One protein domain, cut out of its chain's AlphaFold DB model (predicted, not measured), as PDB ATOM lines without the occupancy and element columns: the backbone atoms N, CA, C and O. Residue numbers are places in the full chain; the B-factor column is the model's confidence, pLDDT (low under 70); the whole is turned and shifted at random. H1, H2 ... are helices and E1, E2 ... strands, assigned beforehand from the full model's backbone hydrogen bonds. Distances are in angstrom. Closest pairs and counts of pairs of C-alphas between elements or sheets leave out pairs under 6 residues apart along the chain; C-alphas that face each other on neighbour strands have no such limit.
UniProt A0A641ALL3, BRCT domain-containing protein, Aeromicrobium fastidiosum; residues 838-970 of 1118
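AT A GLANCE: This is residues 838 to 970 of the 1118 residues of the protein "BRCT domain-containing protein" of Aeromicrobium fastidiosum (UniProt A0A641ALL3). Two lobes stand side by side, with much loop in both: in the first, the crossed helices H1, H2 and H3 cluster, with H4 packed on H3 and the small sheet E1 E2 close to H1 and H2; in the second, the hairpin E3 E4 has H6 at one side, a long loop of residues 948 to 965 round it, and H5 out at the far end. The chain passes from the first lobe to the second after E2, and H1 comes near E3 between the two. The printed part has 133 residues, with six named helices and four named strands in the order H1 E1 H2 H3 H4 E2 H5 E3 E4 H6; each sheet is one antiparallel pair. The class is mixed, helices and strands, but under half of the residues, 58, are in named elements. The whole is compact, with a radius of gyration of the C-alphas of 15.4 A, and rounded, with spans of 40 by 32 by 31 A.

IN THESE COORDINATES: Find C-alpha 838 at (-4.993, -52.318, 30.886); from there H1, residues 838 to 849, runs 16.0 A to C-alpha 849 at (-13.625, -38.952, 32.529). Next come the strand E1, residues 853 to 855, and H2, residues 856 to 863, 10.2 A long. H3, residues 867 to 873, is 9.9 A long, and H4, residues 886 to 896, is 15.9 A long. Then look for E2 at residues 909 to 911, H5 at residues 921 to 924, E3 at residues 933 to 935 and E4 at residues 945 to 947. H6, residues 966 to 969, ends at C-alpha 969 at (2.494, -46.154, 39.608).

HOW THE PARTS SIT: Begin at H3, the hub, which touches three helices. It touches H1 at Pro 840 and Leu 873, whose C-alphas are the closest at 5.9 A; H1 does so with residues 839 to 843 alone, and their lines stand about perpendicular at 71 degrees, only just beyond steep. It touches H2, with the closest C-alphas at Thr 860 and Ala 867, 6.1 A apart, also about perpendicular at 71 degrees and only just so. It touches H4, with the closest C-alphas at Met 871 and Ile 889, 6.5 A apart, about perpendicular at 73 degrees. H1, with residues 842 to 847 alone, touches H2 at a steep tilt of 66 degrees, opposite ways; their closest C-alphas, those of Val 843 and Ser 863, are 6.6 A apart. The helix packing is mostly crossed, with 0 of these four pairs at a shallow tilt. H1 and H4 are apart. Look next at E1 and E2, antiparallel at 159 degrees, where N 854 and O 910 are within hydrogen-bond range at 3.0 A. E3 and E4 form a hairpin, antiparallel at 147 degrees, with N 947 and O 933 within range at 2.7 A. The closest C-alphas of H1 and E3, those of Arg 841 and Ile 933, are 7.2 A apart, and those of E3 and H6, Ile 933 and Leu 969, are 6.6 A apart. H5 touches no helix. Each O i to N i+4 pair is within hydrogen-bond range in H1, H2 and H3; H4 has 3 of 7, beside 4 of 8 O i to N i+3 pairs, and H5 and H6 are too short for an i+4 pair.

THE WHOLE: The C-alphas farthest apart, those of Thr 884 and Arg 925, are 43.8 A from each other. The printed part has no cut. The links H3 to H4, H4 to E2 and E4 to H6 are long, the last with 18 residues. The mean pLDDT of the printed part is 72.4, and 43 residues are under 70, among them residues 838 to 842, 872 to 895 and 941 to 944.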
ATOM      1  N   PHE A 838      -4.356 -53.180  31.877       52.91
ATOM      2  CA  PHE A 838      -4.993 -52.318  30.886       52.91
ATOM      3  C   PHE A 838      -6.480 -52.131  31.205       52.91
ATOM      4  O   PHE A 838      -6.925 -51.000  31.320       52.91
ATOM      5  N   HIS A 839      -7.223 -53.213  31.460       58.41
ATOM      6  CA  HIS A 839      -8.672 -53.136  31.665       58.41
ATOM      7  C   HIS A 839      -9.088 -52.430  32.970       58.41
ATOM      8  O   HIS A 839      -9.906 -51.519  32.885       58.41
ATOM      9  N   PRO A 840      -8.512 -52.722  34.160       62.03
ATOM     10  CA  PRO A 840      -8.846 -51.975  35.374       62.03
ATOM     11  C   PRO A 840      -8.470 -50.488  35.299       62.03
ATOM     12  O   PRO A 840      -9.226 -49.643  35.769       62.03
ATOM     13  N   ARG A 841      -7.320 -50.146  34.690       62.97
ATOM     14  CA  ARG A 841      -6.901 -48.743  34.517       62.97
ATOM     15  C   ARG A 841      -7.740 -48.022  33.464       62.97
ATOM     16  O   ARG A 841      -8.046 -46.853  33.663       62.97
ATOM     17  N   ALA A 842      -8.137 -48.700  32.387       65.94
ATOM     18  CA  ALA A 842      -9.052 -48.162  31.383       65.94
ATOM     19  C   ALA A 842     -10.431 -47.885  31.994       65.94
ATOM     20  O   ALA A 842     -10.937 -46.779  31.849       65.94
ATOM     21  N   VAL A 843     -10.980 -48.825  32.771       72.81
ATOM     22  CA  VAL A 843     -12.231 -48.635  33.525       72.81
ATOM     23  C   VAL A 843     -12.114 -47.458  34.500       72.81
ATOM     24  O   VAL A 843     -12.980 -46.590  34.513       72.81
ATOM     25  N   ALA A 844     -11.022 -47.360  35.266       73.06
ATOM     26  CA  ALA A 844     -10.792 -46.213  36.147       73.06
ATOM     27  C   ALA A 844     -10.632 -44.888  35.374       73.06
ATOM     28  O   ALA A 844     -11.076 -43.845  35.845       73.06
ATOM     29  N   GLY A 845     -10.023 -44.915  34.186       72.81
ATOM     30  CA  GLY A 845      -9.908 -43.764  33.291       72.81
ATOM     31  C   GLY A 845     -11.261 -43.294  32.756       72.81
ATOM     32  O   GLY A 845     -11.542 -42.101  32.811       72.81
ATOM     33  N   LEU A 846     -12.116 -44.226  32.320       76.81
ATOM     34  CA  LEU A 846     -13.486 -43.952  31.868       76.81
ATOM     35  C   LEU A 846     -14.339 -43.369  32.998       76.81
ATOM     36  O   LEU A 846     -14.982 -42.339  32.817       76.81
ATOM     37  N   LEU A 847     -14.276 -43.966  34.192       81.00
ATOM     38  CA  LEU A 847     -14.971 -43.443  35.368       81.00
ATOM     39  C   LEU A 847     -14.484 -42.038  35.734       81.00
ATOM     40  O   LEU A 847     -15.302 -41.177  36.034       81.00
ATOM     41  N   LYS A 848     -13.169 -41.778  35.680       79.19
ATOM     42  CA  LYS A 848     -12.609 -40.441  35.929       79.19
ATOM     43  C   LYS A 848     -13.095 -39.428  34.888       79.19
ATOM     44  O   LYS A 848     -13.442 -38.314  35.268       79.19
ATOM     45  N   ALA A 849     -13.131 -39.806  33.609       77.50
ATOM     46  CA  ALA A 849     -13.625 -38.952  32.529       77.50
ATOM     47  C   ALA A 849     -15.117 -38.610  32.688       77.50
ATOM     48  O   ALA A 849     -15.524 -37.504  32.356       77.50
ATOM     49  N   ALA A 850     -15.905 -39.515  33.273       80.19
ATOM     50  CA  ALA A 850     -17.322 -39.314  33.587       80.19
ATOM     51  C   ALA A 850     -17.586 -38.635  34.948       80.19
ATOM     52  O   ALA A 850     -18.668 -38.768  35.513       80.19
ATOM     53  N   GLY A 851     -16.603 -37.935  35.526       80.31
ATOM     54  CA  GLY A 851     -16.779 -37.230  36.803       80.31
ATOM     55  C   GLY A 851     -16.684 -38.119  38.050       80.31
ATOM     56  O   GLY A 851     -17.072 -37.702  39.135       80.31
ATOM     57  N   GLY A 852     -16.142 -39.333  37.923       82.69
ATOM     58  CA  GLY A 852     -15.867 -40.252  39.032       82.69
ATOM     59  C   GLY A 852     -16.873 -41.392  39.190       82.69
ATOM     60  O   GLY A 852     -16.632 -42.304  39.985       82.69
ATOM     61  N   SER A 853     -17.967 -41.402  38.427       86.44
ATOM     62  CA  SER A 853     -18.981 -42.457  38.482       86.44
ATOM     63  C   SER A 853     -19.657 -42.704  37.140       86.44
ATOM     64  O   SER A 853     -19.798 -41.780  36.351       86.44
ATOM     65  N   MET A 854     -20.112 -43.933  36.904       88.62
ATOM     66  CA  MET A 854     -20.840 -44.317  35.691       88.62
ATOM     67  C   MET A 854     -21.793 -45.478  35.995       88.62
ATOM     68  O   MET A 854     -21.514 -46.287  36.890       88.62
ATOM     69  N   THR A 855     -22.919 -45.573  35.282       87.88
ATOM     70  CA  THR A 855     -23.782 -46.758  35.381       87.88
ATOM     71  C   THR A 855     -23.065 -47.977  34.788       87.88
ATOM     72  O   THR A 855     -22.185 -47.856  33.937       87.88
ATOM     73  N   LEU A 856     -23.388 -49.177  35.266       85.50
ATOM     74  CA  LEU A 856     -22.777 -50.411  34.785       85.50
ATOM     75  C   LEU A 856     -23.078 -50.678  33.295       85.50
ATOM     76  O   LEU A 856     -22.146 -51.097  32.613       85.50
ATOM     77  N   PRO A 857     -24.291 -50.411  32.760       85.75
ATOM     78  CA  PRO A 857     -24.551 -50.469  31.320       85.75
ATOM     79  C   PRO A 857     -23.652 -49.534  30.503       85.75
ATOM     80  O   PRO A 857     -22.955 -50.018  29.612       85.75
ATOM     81  N   ASP A 858     -23.585 -48.248  30.862       85.12
ATOM     82  CA  ASP A 858     -22.765 -47.264  30.137       85.12
ATOM     83  C   ASP A 858     -21.280 -47.640  30.200       85.12
ATOM     84  O   ASP A 858     -20.535 -47.491  29.234       85.12
ATOM     85  N   LEU A 859     -20.837 -48.188  31.334       83.25
ATOM     86  CA  LEU A 859     -19.463 -48.642  31.499       83.25
ATOM     87  C   LEU A 859     -19.169 -49.908  30.684       83.25
ATOM     88  O   LEU A 859     -18.066 -50.042  30.154       83.25
ATOM     89  N   THR A 860     -20.122 -50.836  30.572       83.94
ATOM     90  CA  THR A 860     -20.025 -52.012  29.692       83.94
ATOM     91  C   THR A 860     -19.923 -51.592  28.233       83.94
ATOM     92  O   THR A 860     -19.043 -52.085  27.528       83.94
ATOM     93  N   GLU A 861     -20.750 -50.641  27.805       84.06
ATOM     94  CA  GLU A 861     -20.711 -50.084  26.456       84.06
ATOM     95  C   GLU A 861     -19.379 -49.367  26.185       84.06
ATOM     96  O   GLU A 861     -18.668 -49.712  25.242       84.06
ATOM     97  N   ALA A 862     -18.973 -48.448  27.066       76.62
ATOM     98  CA  ALA A 862     -17.767 -47.641  26.893       76.62
ATOM     99  C   ALA A 862     -16.458 -48.446  26.990       76.62
ATOM    100  O   ALA A 862     -15.459 -48.087  26.367       76.62
ATOM    101  N   SER A 863     -16.428 -49.521  27.786       76.25
ATOM    102  CA  SER A 863     -15.230 -50.359  27.953       76.25
ATOM    103  C   SER A 863     -15.184 -51.576  27.024       76.25
ATOM    104  O   SER A 863     -14.116 -52.177  26.881       76.25
ATOM    105  N   GLY A 864     -16.314 -51.959  26.418       77.81
ATOM    106  CA  GLY A 864     -16.459 -53.194  25.641       77.81
ATOM    107  C   GLY A 864     -16.338 -54.478  26.475       77.81
ATOM    108  O   GLY A 864     -16.089 -55.549  25.922       77.81
ATOM    109  N   LEU A 865     -16.455 -54.383  27.804       77.12
ATOM    110  CA  LEU A 865     -16.322 -55.503  28.739       77.12
ATOM    111  C   LEU A 865     -17.682 -55.926  29.286       77.12
ATOM    112  O   LEU A 865     -18.522 -55.086  29.612       77.12
ATOM    113  N   SER A 866     -17.873 -57.233  29.474       79.38
ATOM    114  CA  SER A 866     -19.096 -57.730  30.103       79.38
ATOM    115  C   SER A 866     -19.228 -57.204  31.536       79.38
ATOM    116  O   SER A 866     -18.235 -56.916  32.213       79.38
ATOM    117  N   ALA A 867     -20.464 -57.109  32.029       75.25
ATOM    118  CA  ALA A 867     -20.720 -56.734  33.414       75.25
ATOM    119  C   ALA A 867     -19.958 -57.660  34.384       75.25
ATOM    120  O   ALA A 867     -19.350 -57.186  35.336       75.25
ATOM    121  N   GLU A 868     -19.922 -58.968  34.117       70.88
ATOM    122  CA  GLU A 868     -19.168 -59.946  34.913       70.88
ATOM    123  C   GLU A 868     -17.661 -59.681  34.902       70.88
ATOM    124  O   GLU A 868     -17.026 -59.748  35.956       70.88
ATOM    125  N   ASP A 869     -17.097 -59.298  33.755       70.81
ATOM    126  CA  ASP A 869     -15.682 -58.953  33.652       70.81
ATOM    127  C   ASP A 869     -15.373 -57.679  34.443       70.81
ATOM    128  O   ASP A 869     -14.447 -57.685  35.250       70.81
ATOM    129  N   ILE A 870     -16.181 -56.621  34.322       73.25
ATOM    130  CA  ILE A 870     -16.033 -55.387  35.118       73.25
ATOM    131  C   ILE A 870     -16.128 -55.692  36.624       73.25
ATOM    132  O   ILE A 870     -15.315 -55.218  37.426       73.25
ATOM    133  N   MET A 871     -17.083 -56.535  37.022       70.25
ATOM    134  CA  MET A 871     -17.254 -56.986  38.407       70.25
ATOM    135  C   MET A 871     -16.060 -57.820  38.900       70.25
ATOM    136  O   MET A 871     -15.627 -57.685  40.045       70.25
ATOM    137  N   SER A 872     -15.476 -58.653  38.037       62.81
ATOM    138  CA  SER A 872     -14.287 -59.447  38.361       62.81
ATOM    139  C   SER A 872     -13.026 -58.580  38.499       62.81
ATOM    140  O   SER A 872     -12.229 -58.773  39.423       62.81
ATOM    141  N   LEU A 873     -12.882 -57.565  37.638       61.72
ATOM    142  CA  LEU A 873     -11.751 -56.634  37.617       61.72
ATOM    143  C   LEU A 873     -11.740 -55.709  38.843       61.72
ATOM    144  O   LEU A 873     -10.678 -55.238  39.242       61.72
ATOM    145  N   THR A 874     -12.898 -55.487  39.472       58.28
ATOM    146  CA  THR A 874     -13.057 -54.624  40.653       58.28
ATOM    147  C   THR A 874     -12.899 -55.349  41.999       58.28
ATOM    148  O   THR A 874     -12.840 -54.678  43.030       58.28
ATOM    149  N   ARG A 875     -12.775 -56.693  42.036       53.31
ATOM    150  CA  ARG A 875     -12.662 -57.468  43.298       53.31
ATOM    151  C   ARG A 875     -11.499 -58.455  43.433       53.31
ATOM    152  O   ARG A 875     -11.472 -59.226  44.388       53.31
ATOM    153  N   GLY A 876     -10.490 -58.387  42.568       45.75
ATOM    154  CA  GLY A 876      -9.231 -59.101  42.803       45.75
ATOM    155  C   GLY A 876      -9.350 -60.623  42.649       45.75
ATOM    156  O   GLY A 876      -9.263 -61.387  43.608       45.75
ATOM    157  N   GLY A 877      -9.484 -61.080  41.405       46.19
ATOM    158  CA  GLY A 877      -9.195 -62.454  40.982       46.19
ATOM    159  C   GLY A 877      -8.039 -62.460  39.978       46.19
ATOM    160  O   GLY A 877      -7.803 -61.479  39.284       46.19
ATOM    161  N   SER A 878      -7.268 -63.545  39.874       43.06
ATOM    162  CA  SER A 878      -6.191 -63.725  38.869       43.06
ATOM    163  C   SER A 878      -6.699 -63.960  37.437       43.06
ATOM    164  O   SER A 878      -6.063 -64.664  36.646       43.06
ATOM    165  N   ASN A 879      -7.877 -63.443  37.128       45.56
ATOM    166  CA  ASN A 879      -8.733 -64.000  36.107       45.56
ATOM    167  C   ASN A 879      -8.840 -63.025  34.942       45.56
ATOM    168  O   ASN A 879      -9.288 -61.895  35.101       45.56
ATOM    169  N   SER A 880      -8.374 -63.475  33.780       48.25
ATOM    170  CA  SER A 880      -8.654 -62.820  32.509       48.25
ATOM    171  C   SER A 880     -10.167 -62.809  32.253       48.25
ATOM    172  O   SER A 880     -10.854 -63.695  32.780       48.25
ATOM    173  N   PRO A 881     -10.668 -61.884  31.413       45.31
ATOM    174  CA  PRO A 881     -12.041 -61.935  30.923       45.31
ATOM    175  C   PRO A 881     -12.417 -63.352  30.453       45.31
ATOM    176  O   PRO A 881     -11.622 -63.990  29.753       45.31
ATOM    177  N   GLY A 882     -13.569 -63.871  30.892       49.19
ATOM    178  CA  GLY A 882     -14.040 -65.233  30.563       49.19
ATOM    179  C   GLY A 882     -13.646 -66.372  31.529       49.19
ATOM    180  O   GLY A 882     -13.734 -67.548  31.178       49.19
ATOM    181  N   SER A 883     -13.203 -66.066  32.750       48.50
ATOM    182  CA  SER A 883     -12.870 -67.065  33.781       48.50
ATOM    183  C   SER A 883     -14.057 -67.420  34.695       48.50
ATOM    184  O   SER A 883     -14.765 -66.550  35.190       48.50
ATOM    185  N   THR A 884     -14.227 -68.707  35.015       45.44
ATOM    186  CA  THR A 884     -15.397 -69.295  35.707       45.44
ATOM    187  C   THR A 884     -15.486 -69.078  37.233       45.44
ATOM    188  O   THR A 884     -16.119 -69.871  37.935       45.44
ATOM    189  N   ALA A 885     -14.877 -68.034  37.807       51.62
ATOM    190  CA  ALA A 885     -14.868 -67.828  39.266       51.62
ATOM    191  C   ALA A 885     -16.185 -67.238  39.818       51.62
ATOM    192  O   ALA A 885     -16.261 -66.086  40.241       51.62
ATOM    193  N   THR A 886     -17.217 -68.074  39.897       50.12
ATOM    194  CA  THR A 886     -18.577 -67.735  40.358       50.12
ATOM    195  C   THR A 886     -18.662 -67.196  41.795       50.12
ATOM    196  O   THR A 886     -19.522 -66.369  42.092       50.12
ATOM    197  N   LYS A 887     -17.753 -67.594  42.704       50.53
ATOM    198  CA  LYS A 887     -17.778 -67.155  44.118       50.53
ATOM    199  C   LYS A 887     -17.500 -65.657  44.322       50.53
ATOM    200  O   LYS A 887     -18.055 -65.078  45.249       50.53
ATOM    201  N   GLN A 888     -16.655 -65.025  43.503       53.12
ATOM    202  CA  GLN A 888     -16.292 -63.607  43.688       53.12
ATOM    203  C   GLN A 888     -17.386 -62.661  43.172       53.12
ATOM    204  O   GLN A 888     -17.698 -61.664  43.826       53.12
ATOM    205  N   ILE A 889     -18.029 -63.033  42.060       52.28
ATOM    206  CA  ILE A 889     -19.178 -62.323  41.481       52.28
ATOM    207  C   ILE A 889     -20.343 -62.303  42.482       52.28
ATOM    208  O   ILE A 889     -20.934 -61.250  42.709       52.28
ATOM    209  N   ALA A 890     -20.591 -63.420  43.178       52.03
ATOM    210  CA  ALA A 890     -21.670 -63.554  44.161       52.03
ATOM    211  C   ALA A 890     -21.576 -62.585  45.359       52.03
ATOM    212  O   ALA A 890     -22.596 -62.183  45.912       52.03
ATOM    213  N   TYR A 891     -20.371 -62.194  45.790       54.41
ATOM    214  CA  TYR A 891     -20.222 -61.199  46.860       54.41
ATOM    215  C   TYR A 891     -20.358 -59.762  46.357       54.41
ATOM    216  O   TYR A 891     -20.625 -58.868  47.156       54.41
ATOM    217  N   PHE A 892     -20.093 -59.516  45.075       60.25
ATOM    218  CA  PHE A 892     -20.222 -58.192  44.476       60.25
ATOM    219  C   PHE A 892     -21.682 -57.894  44.120       60.25
ATOM    220  O   PHE A 892     -22.169 -56.805  44.410       60.25
ATOM    221  N   THR A 893     -22.419 -58.886  43.616       61.72
ATOM    222  CA  THR A 893     -23.869 -58.781  43.399       61.72
ATOM    223  C   THR A 893     -24.647 -58.480  44.681       61.72
ATOM    224  O   THR A 893     -25.682 -57.829  44.598       61.72
ATOM    225  N   LYS A 894     -24.123 -58.836  45.868       63.50
ATOM    226  CA  LYS A 894     -24.682 -58.411  47.169       63.50
ATOM    227  C   LYS A 894     -24.633 -56.895  47.414       63.50
ATOM    228  O   LYS A 894     -25.474 -56.386  48.136       63.50
ATOM    229  N   ASN A 895     -23.673 -56.165  46.838       65.69
ATOM    230  CA  ASN A 895     -23.627 -54.698  46.961       65.69
ATOM    231  C   ASN A 895     -24.657 -54.012  46.056       65.69
ATOM    232  O   ASN A 895     -25.005 -52.857  46.277       65.69
ATOM    233  N   PHE A 896     -25.132 -54.729  45.039       72.25
ATOM    234  CA  PHE A 896     -26.244 -54.333  44.186       72.25
ATOM    235  C   PHE A 896     -27.519 -55.082  44.568       72.25
ATOM    236  O   PHE A 896     -28.343 -55.362  43.704       72.25
ATOM    237  N   SER A 897     -27.689 -55.433  45.842       67.94
ATOM    238  CA  SER A 897     -28.966 -55.903  46.363       67.94
ATOM    239  C   SER A 897     -29.356 -55.121  47.613       67.94
ATOM    240  O   SER A 897     -28.529 -54.828  48.475       67.94
ATOM    241  N   ARG A 898     -30.637 -54.757  47.709       63.06
ATOM    242  CA  ARG A 898     -31.211 -54.051  48.860       63.06
ATOM    243  C   ARG A 898     -32.299 -54.943  49.448       63.06
ATOM    244  O   ARG A 898     -33.242 -55.295  48.751       63.06
ATOM    245  N   GLY A 899     -32.121 -55.393  50.692       64.75
ATOM    246  CA  GLY A 899     -33.057 -56.328  51.336       64.75
ATOM    247  C   GLY A 899     -33.137 -57.716  50.679       64.75
ATOM    248  O   GLY A 899     -34.146 -58.391  50.813       64.75
ATOM    249  N   GLY A 900     -32.103 -58.142  49.942       62.41
ATOM    250  CA  GLY A 900     -32.089 -59.424  49.223       62.41
ATOM    251  C   GLY A 900     -32.577 -59.352  47.771       62.41
ATOM    252  O   GLY A 900     -32.260 -60.253  46.996       62.41
ATOM    253  N   THR A 901     -33.235 -58.263  47.361       70.12
ATOM    254  CA  THR A 901     -33.665 -58.054  45.969       70.12
ATOM    255  C   THR A 901     -32.546 -57.380  45.161       70.12
ATOM    256  O   THR A 901     -32.037 -56.339  45.593       70.12
ATOM    257  N   PRO A 902     -32.118 -57.936  44.009       73.12
ATOM    258  CA  PRO A 902     -31.121 -57.307  43.145       73.12
ATOM    259  C   PRO A 902     -31.638 -55.982  42.572       73.12
ATOM    260  O   PRO A 902     -32.735 -55.931  42.025       73.12
ATOM    261  N   MET A 903     -30.826 -54.929  42.635       78.88
ATOM    262  CA  MET A 903     -31.100 -53.644  41.996       78.88
ATOM    263  C   MET A 903     -31.212 -53.818  40.470       78.88
ATOM    264  O   MET A 903     -30.430 -54.597  39.892       78.88
ATOM    265  N   PRO A 904     -32.121 -53.086  39.801       79.75
ATOM    266  CA  PRO A 904     -32.185 -53.007  38.342       79.75
ATOM    267  C   PRO A 904     -30.832 -52.631  37.730       79.75
ATOM    268  O   PRO A 904     -30.098 -51.824  38.290       79.75
ATOM    269  N   MET A 905     -30.487 -53.205  36.570       71.69
ATOM    270  CA  MET A 905     -29.182 -52.990  35.914       71.69
ATOM    271  C   MET A 905     -28.872 -51.514  35.634       71.69
ATOM    272  O   MET A 905     -27.725 -51.112  35.809       71.69
ATOM    273  N   ALA A 906     -29.882 -50.716  35.282       74.62
ATOM    274  CA  ALA A 906     -29.754 -49.276  35.042       74.62
ATOM    275  C   ALA A 906     -29.393 -48.470  36.306       74.62
ATOM    276  O   ALA A 906     -28.765 -47.423  36.217       74.62
ATOM    277  N   GLU A 907     -29.730 -48.976  37.494       79.25
ATOM    278  CA  GLU A 907     -29.460 -48.308  38.775       79.25
ATOM    279  C   GLU A 907     -28.112 -48.718  39.389       79.25
ATOM    280  O   GLU A 907     -27.690 -48.193  40.423       79.25
ATOM    281  N   ARG A 908     -27.410 -49.680  38.778       84.50
ATOM    282  CA  ARG A 908     -26.120 -50.166  39.278       84.50
ATOM    283  C   ARG A 908     -25.018 -49.199  38.878       84.50
ATOM    284  O   ARG A 908     -24.508 -49.270  37.769       84.50
ATOM    285  N   VAL A 909     -24.625 -48.315  39.788       83.62
ATOM    286  CA  VAL A 909     -23.557 -47.329  39.557       83.62
ATOM    287  C   VAL A 909     -22.229 -47.817  40.136       83.62
ATOM    288  O   VAL A 909     -22.159 -48.221  41.296       83.62
ATOM    289  N   ILE A 910     -21.158 -47.735  39.346       83.19
ATOM    290  CA  ILE A 910     -19.780 -47.930  39.809       83.19
ATOM    291  C   ILE A 910     -19.142 -46.560  40.028       83.19
ATOM    292  O   ILE A 910     -19.269 -45.664  39.195       83.19
ATOM    293  N   ARG A 911     -18.461 -46.389  41.165       82.44
ATOM    294  CA  ARG A 911     -17.811 -45.132  41.556       82.44
ATOM    295  C   ARG A 911     -16.341 -45.353  41.880       82.44
ATOM    296  O   ARG A 911     -15.985 -46.349  42.513       82.44
ATOM    297  N   LEU A 912     -15.500 -44.405  41.480       80.50
ATOM    298  CA  LEU A 912     -14.152 -44.271  42.017       80.50
ATOM    299  C   LEU A 912     -14.226 -43.801  43.470       80.50
ATOM    300  O   LEU A 912     -15.194 -43.176  43.897       80.50
ATOM    301  N   ARG A 913     -13.184 -44.104  44.245       82.31
ATOM    302  CA  ARG A 913     -13.014 -43.508  45.571       82.31
ATOM    303  C   ARG A 913     -12.225 -42.220  45.448       82.31
ATOM    304  O   ARG A 913     -11.151 -42.213  44.843       82.31
ATOM    305  N   GLU A 914     -12.734 -41.162  46.056       85.44
ATOM    306  CA  GLU A 914     -11.950 -39.953  46.266       85.44
ATOM    307  C   GLU A 914     -10.814 -40.221  47.250       85.44
ATOM    308  O   GLU A 914     -10.907 -41.054  48.155       85.44
ATOM    309  N   CYS A 915      -9.723 -39.498  47.056       85.38
ATOM    310  CA  CYS A 915      -8.605 -39.447  47.964       85.38
ATOM    311  C   CYS A 915      -9.051 -38.695  49.224       85.38
ATOM    312  O   CYS A 915      -9.330 -37.504  49.131       85.38
ATOM    313  N   PRO A 916      -9.105 -39.335  50.403       88.56
ATOM    314  CA  PRO A 916      -9.582 -38.680  51.616       88.56
ATOM    315  C   PRO A 916      -8.557 -37.703  52.206       88.56
ATOM    316  O   PRO A 916      -8.915 -36.923  53.076       88.56
ATOM    317  N   HIS A 917      -7.305 -37.713  51.740       87.88
ATOM    318  CA  HIS A 917      -6.236 -36.899  52.312       87.88
ATOM    319  C   HIS A 917      -6.407 -35.415  51.973       87.88
ATOM    320  O   HIS A 917      -6.474 -35.037  50.801       87.88
ATOM    321  N   GLU A 918      -6.459 -34.581  53.005       85.00
ATOM    322  CA  GLU A 918      -6.624 -33.128  52.895       85.00
ATOM    323  C   GLU A 918      -5.423 -32.468  52.210       85.00
ATOM    324  O   GLU A 918      -5.588 -31.623  51.337       85.00
ATOM    325  N   ASP A 919      -4.216 -32.960  52.488       84.88
ATOM    326  CA  ASP A 919      -2.947 -32.517  51.902       84.88
ATOM    327  C   ASP A 919      -2.664 -33.136  50.513       84.88
ATOM    328  O   ASP A 919      -1.518 -33.228  50.068       84.88
ATOM    329  N   CYS A 920      -3.686 -33.630  49.808       82.88
ATOM    330  CA  CYS A 920      -3.514 -34.153  48.455       82.88
ATOM    331  C   CYS A 920      -3.268 -33.007  47.449       82.88
ATOM    332  O   CYS A 920      -4.128 -32.134  47.333       82.88
ATOM    333  N   PRO A 921      -2.186 -33.023  46.638       81.69
ATOM    334  CA  PRO A 921      -1.874 -31.913  45.731       81.69
ATOM    335  C   PRO A 921      -2.974 -31.581  44.716       81.69
ATOM    336  O   PRO A 921      -3.170 -30.414  44.397       81.69
ATOM    337  N   ASP A 922      -3.715 -32.577  44.220       76.81
ATOM    338  CA  ASP A 922      -4.839 -32.321  43.309       76.81
ATOM    339  C   ASP A 922      -5.988 -31.613  44.024       76.81
ATOM    340  O   ASP A 922      -6.559 -30.680  43.471       76.81
ATOM    341  N   ARG A 923      -6.267 -31.998  45.273       79.00
ATOM    342  CA  ARG A 923      -7.303 -31.365  46.091       79.00
ATOM    343  C   ARG A 923      -6.921 -29.927  46.444       79.00
ATOM    344  O   ARG A 923      -7.754 -29.038  46.317       79.00
ATOM    345  N   LEU A 924      -5.652 -29.684  46.784       77.25
ATOM    346  CA  LEU A 924      -5.114 -28.337  47.017       77.25
ATOM    347  C   LEU A 924      -5.183 -27.443  45.768       77.25
ATOM    348  O   LEU A 924      -5.304 -26.231  45.888       77.25
ATOM    349  N   ARG A 925      -5.139 -28.033  44.567       76.81
ATOM    350  CA  ARG A 925      -5.325 -27.333  43.283       76.81
ATOM    351  C   ARG A 925      -6.799 -27.163  42.884       76.81
ATOM    352  O   ARG A 925      -7.063 -26.736  41.766       76.81
ATOM    353  N   GLY A 926      -7.746 -27.539  43.746       76.69
ATOM    354  CA  GLY A 926      -9.182 -27.490  43.454       76.69
ATOM    355  C   GLY A 926      -9.685 -28.593  42.513       76.69
ATOM    356  O   GLY A 926     -10.829 -28.546  42.075       76.69
ATOM    357  N   ASN A 927      -8.861 -29.599  42.199       75.31
ATOM    358  CA  ASN A 927      -9.240 -30.724  41.346       75.31
ATOM    359  C   ASN A 927      -9.791 -31.900  42.166       75.31
ATOM    360  O   ASN A 927      -9.351 -32.178  43.286       75.31
ATOM    361  N   ALA A 928     -10.689 -32.678  41.560       74.50
ATOM    362  CA  ALA A 928     -11.149 -33.935  42.138       74.50
ATOM    363  C   ALA A 928     -10.012 -34.979  42.158       74.50
ATOM    364  O   ALA A 928      -9.560 -35.474  41.118       74.50
ATOM    365  N   ALA A 929      -9.534 -35.319  43.358       81.56
ATOM    366  CA  ALA A 929      -8.437 -36.258  43.562       81.56
ATOM    367  C   ALA A 929      -8.959 -37.698  43.670       81.56
ATOM    368  O   ALA A 929      -9.389 -38.120  44.737       81.56
ATOM    369  N   TRP A 930      -8.890 -38.483  42.594       82.50
ATOM    370  CA  TRP A 930      -9.410 -39.859  42.569       82.50
ATOM    371  C   TRP A 930      -8.323 -40.919  42.785       82.50
ATOM    372  O   TRP A 930      -7.239 -40.833  42.211       82.50
ATOM    373  N   CYS A 931      -8.616 -41.964  43.561       80.12
ATOM    374  CA  CYS A 931      -7.765 -43.147  43.705       80.12
ATOM    375  C   CYS A 931      -7.980 -44.117  42.533       80.12
ATOM    376  O   CYS A 931      -9.012 -44.778  42.455       80.12
ATOM    377  N   THR A 932      -6.999 -44.215  41.629       73.19
ATOM    378  CA  THR A 932      -7.117 -44.967  40.362       73.19
ATOM    379  C   THR A 932      -6.037 -46.028  40.148       73.19
ATOM    380  O   THR A 932      -6.127 -46.814  39.204       73.19
ATOM    381  N   ILE A 933      -5.009 -46.088  41.001       72.19
ATOM    382  CA  ILE A 933      -3.885 -47.018  40.833       72.19
ATOM    383  C   ILE A 933      -4.092 -48.241  41.716       72.19
ATOM    384  O   ILE A 933      -4.012 -48.154  42.932       72.19
ATOM    385  N   ILE A 934      -4.343 -49.397  41.115       70.69
ATOM    386  CA  ILE A 934      -4.590 -50.639  41.854       70.69
ATOM    387  C   ILE A 934      -3.261 -51.352  42.121       70.69
ATOM    388  O   ILE A 934      -2.520 -51.640  41.181       70.69
ATOM    389  N   LEU A 935      -2.985 -51.662  43.390       67.56
ATOM    390  CA  LEU A 935      -1.839 -52.452  43.834       67.56
ATOM    391  C   LEU A 935      -2.289 -53.840  44.291       67.56
ATOM    392  O   LEU A 935      -3.289 -53.976  44.995       67.56
ATOM    393  N   ARG A 936      -1.524 -54.871  43.929       65.94
ATOM    394  CA  ARG A 936      -1.758 -56.257  44.359       65.94
ATOM    395  C   ARG A 936      -0.480 -56.850  44.927       65.94
ATOM    396  O   ARG A 936       0.273 -57.497  44.199       65.94
ATOM    397  N   LEU A 937      -0.224 -56.580  46.199       70.75
ATOM    398  CA  LEU A 937       1.033 -56.908  46.851       70.75
ATOM    399  C   LEU A 937       0.844 -57.151  48.360       70.75
ATOM    400  O   LEU A 937      -0.113 -56.612  48.924       70.75
ATOM    401  N   PRO A 938       1.739 -57.917  49.017       69.75
ATOM    402  CA  PRO A 938       1.703 -58.152  50.465       69.75
ATOM    403  C   PRO A 938       1.646 -56.884  51.332       69.75
ATOM    404  O   PRO A 938       1.079 -56.917  52.415       69.75
ATOM    405  N   GLU A 939       2.153 -55.754  50.841       77.38
ATOM    406  CA  GLU A 939       2.212 -54.450  51.511       77.38
ATOM    407  C   GLU A 939       0.850 -53.757  51.673       77.38
ATOM    408  O   GLU A 939       0.797 -52.557  51.923       77.38
ATOM    409  N   THR A 940      -0.272 -54.444  51.498       74.31
ATOM    410  CA  THR A 940      -1.617 -53.853  51.602       74.31
ATOM    411  C   THR A 940      -2.514 -54.739  52.467       74.31
ATOM    412  O   THR A 940      -2.315 -55.950  52.499       74.31
ATOM    413  N   GLU A 941      -3.502 -54.162  53.163       64.50
ATOM    414  CA  GLU A 941      -4.257 -54.806  54.267       64.50
ATOM    415  C   GLU A 941      -4.979 -56.131  53.963       64.50
ATOM    416  O   GLU A 941      -5.417 -56.820  54.877       64.50
ATOM    417  N   ALA A 942      -5.080 -56.537  52.701       62.19
ATOM    418  CA  ALA A 942      -5.583 -57.855  52.311       62.19
ATOM    419  C   ALA A 942      -4.830 -58.429  51.094       62.19
ATOM    420  O   ALA A 942      -5.375 -59.220  50.323       62.19
ATOM    421  N   GLY A 943      -3.588 -57.984  50.862       61.09
ATOM    422  CA  GLY A 943      -2.831 -58.294  49.645       61.09
ATOM    423  C   GLY A 943      -3.296 -57.525  48.396       61.09
ATOM    424  O   GLY A 943      -2.833 -57.807  47.285       61.09
ATOM    425  N   PHE A 944      -4.228 -56.577  48.555       65.69
ATOM    426  CA  PHE A 944      -4.646 -55.619  47.533       65.69
ATOM    427  C   PHE A 944      -4.978 -54.234  48.125       65.69
ATOM    428  O   PHE A 944      -5.429 -54.124  49.265       65.69
ATOM    429  N   GLY A 945      -4.811 -53.174  47.326       70.81
ATOM    430  CA  GLY A 945      -5.136 -51.789  47.690       70.81
ATOM    431  C   GLY A 945      -5.280 -50.864  46.475       70.81
ATOM    432  O   GLY A 945      -4.969 -51.250  45.350       70.81
ATOM    433  N   VAL A 946      -5.758 -49.635  46.685       76.19
ATOM    434  CA  VAL A 946      -5.883 -48.607  45.631       76.19
ATOM    435  C   VAL A 946      -5.165 -47.341  46.087       76.19
ATOM    436  O   VAL A 946      -5.396 -46.891  47.202       76.19
ATOM    437  N   LEU A 947      -4.322 -46.752  45.244       79.38
ATOM    438  CA  LEU A 947      -3.596 -45.516  45.515       79.38
ATOM    439  C   LEU A 947      -4.171 -44.333  44.747       79.38
ATOM    440  O   LEU A 947      -4.593 -44.440  43.590       79.38
ATOM    441  N   CYS A 948      -4.096 -43.166  45.383       81.31
ATOM    442  CA  CYS A 948      -4.154 -41.891  44.679       81.31
ATOM    443  C   CYS A 948      -2.911 -41.742  43.777       81.31
ATOM    444  O   CYS A 948      -1.799 -41.872  44.289       81.31
ATOM    445  N   PRO A 949      -3.047 -41.443  42.471       78.81
ATOM    446  CA  PRO A 949      -1.900 -41.235  41.585       78.81
ATOM    447  C   PRO A 949      -1.057 -40.020  42.000       78.81
ATOM    448  O   PRO A 949       0.132 -39.972  41.705       78.81
ATOM    449  N   THR A 950      -1.661 -39.073  42.720       81.25
ATOM    450  CA  THR A 950      -1.057 -37.781  43.058       81.25
ATOM    451  C   THR A 950      -0.384 -37.821  44.424       81.25
ATOM    452  O   THR A 950       0.828 -37.648  44.528       81.25
ATOM    453  N   CYS A 951      -1.130 -38.122  45.496       81.00
ATOM    454  CA  CYS A 951      -0.539 -38.203  46.836       81.00
ATOM    455  C   CYS A 951       0.038 -39.586  47.181       81.00
ATOM    456  O   CYS A 951       0.603 -39.736  48.261       81.00
ATOM    457  N   ARG A 952      -0.128 -40.596  46.311       87.00
ATOM    458  CA  ARG A 952       0.434 -41.960  46.433       87.00
ATOM    459  C   ARG A 952       0.085 -42.700  47.730       87.00
ATOM    460  O   ARG A 952       0.814 -43.586  48.155       87.00
ATOM    461  N   ARG A 953      -1.037 -42.353  48.360       87.38
ATOM    462  CA  ARG A 953      -1.531 -42.982  49.595       87.38
ATOM    463  C   ARG A 953      -2.808 -43.771  49.336       87.38
ATOM    464  O   ARG A 953      -3.573 -43.432  48.424       87.38
ATOM    465  N   CYS A 954      -3.031 -44.800  50.148       84.69
ATOM    466  CA  CYS A 954      -4.276 -45.564  50.171       84.69
ATOM    467  C   CYS A 954      -5.392 -44.747  50.838       84.69
ATOM    468  O   CYS A 954      -5.132 -44.112  51.855       84.69
ATOM    469  N   PRO A 955      -6.650 -44.808  50.368       81.69
ATOM    470  CA  PRO A 955      -7.776 -44.125  51.006       81.69
ATOM    471  C   PRO A 955      -8.243 -44.805  52.308       81.69
ATOM    472  O   PRO A 955      -9.296 -44.467  52.836       81.69
ATOM    473  N   VAL A 956      -7.514 -45.811  52.796       82.50
ATOM    474  CA  VAL A 956      -7.862 -46.572  54.000       82.50
ATOM    475  C   VAL A 956      -7.163 -45.944  55.202       82.50
ATOM    476  O   VAL A 956      -5.972 -45.662  55.128       82.50
ATOM    477  N   GLN A 957      -7.887 -45.721  56.302       78.00
ATOM    478  CA  GLN A 957      -7.387 -44.968  57.463       78.00
ATOM    479  C   GLN A 957      -6.101 -45.548  58.072       78.00
ATOM    480  O   GLN A 957      -5.162 -44.808  58.352       78.00
ATOM    481  N   THR A 958      -6.023 -46.864  58.210       79.81
ATOM    482  CA  THR A 958      -4.855 -47.613  58.716       79.81
ATOM    483  C   THR A 958      -3.597 -47.443  57.858       79.81
ATOM    484  O   THR A 958      -2.486 -47.439  58.383       79.81
ATOM    485  N   MET A 959      -3.756 -47.224  56.548       81.50
ATOM    486  CA  MET A 959      -2.669 -46.982  55.591       81.50
ATOM    487  C   MET A 959      -2.572 -45.519  55.126       81.50
ATOM    488  O   MET A 959      -1.750 -45.195  54.270       81.50
ATOM    489  N   SER A 960      -3.382 -44.618  55.687       82.12
ATOM    490  CA  SER A 960      -3.453 -43.199  55.296       82.12
ATOM    491  C   SER A 960      -2.137 -42.447  55.497       82.12
ATOM    492  O   SER A 960      -1.875 -41.442  54.843       82.12
ATOM    493  N   LYS A 961      -1.267 -42.940  56.382       81.56
ATOM    494  CA  LYS A 961       0.060 -42.364  56.638       81.56
ATOM    495  C   LYS A 961       1.154 -42.962  55.745       81.56
ATOM    496  O   LYS A 961       2.284 -42.495  55.791       81.56
ATOM    497  N   VAL A 962       0.842 -43.981  54.941       87.00
ATOM    498  CA  VAL A 962       1.814 -44.707  54.113       87.00
ATOM    499  C   VAL A 962       1.824 -44.133  52.701       87.00
ATOM    500  O   VAL A 962       0.924 -44.399  51.900       87.00
ATOM    501  N   ARG A 963       2.854 -43.346  52.377       87.56
ATOM    502  CA  ARG A 963       3.044 -42.784  51.035       87.56
ATOM    503  C   ARG A 963       3.924 -43.700  50.185       87.56
ATOM    504  O   ARG A 963       5.129 -43.790  50.395       87.56
ATOM    505  N   PHE A 964       3.331 -44.351  49.188       84.69
ATOM    506  CA  PHE A 964       4.048 -45.265  48.304       84.69
ATOM    507  C   PHE A 964       4.995 -44.523  47.338       84.69
ATOM    508  O   PHE A 964       4.676 -43.426  46.863       84.69
ATOM    509  N   PRO A 965       6.151 -45.116  46.993       80.81
ATOM    510  CA  PRO A 965       7.060 -44.595  45.974       80.81
ATOM    511  C   PRO A 965       6.423 -44.505  44.581       80.81
ATOM    512  O   PRO A 965       5.472 -45.216  44.258       80.81
ATOM    513  N   ALA A 966       6.986 -43.655  43.715       71.44
ATOM    514  CA  ALA A 966       6.490 -43.463  42.346       71.44
ATOM    515  C   ALA A 966       6.569 -44.742  41.486       71.44
ATOM    516  O   ALA A 966       5.741 -44.935  40.596       71.44
ATOM    517  N   ASP A 967       7.492 -45.658  41.794       66.12
ATOM    518  CA  ASP A 967       7.633 -46.947  41.100       66.12
ATOM    519  C   ASP A 967       6.356 -47.793  41.142       66.12
ATOM    520  O   ASP A 967       6.093 -48.588  40.234       66.12
ATOM    521  N   TYR A 968       5.519 -47.589  42.166       71.56
ATOM    522  CA  TYR A 968       4.254 -48.300  42.302       71.56
ATOM    523  C   TYR A 968       3.172 -47.812  41.319       71.56
ATOM    524  O   TYR A 968       2.141 -48.462  41.152       71.56
ATOM    525  N   LEU A 969       3.401 -46.691  40.626       67.44
ATOM    526  CA  LEU A 969       2.494 -46.154  39.608       67.44
ATOM    527  C   LEU A 969       2.702 -46.828  38.233       67.44
ATOM    528  O   LEU A 969       1.797 -46.845  37.386       67.44
ATOM    529  N   ARG A 970       3.871 -47.439  38.001       58.16
ATOM    530  CA  ARG A 970       4.240 -48.067  36.721       58.16
ATOM    531  C   ARG A 970       3.572 -49.449  36.561       58.16
ATOM    532  O   ARG A 970       3.329 -50.122  37.557       58.16
TER     533      ARG A 970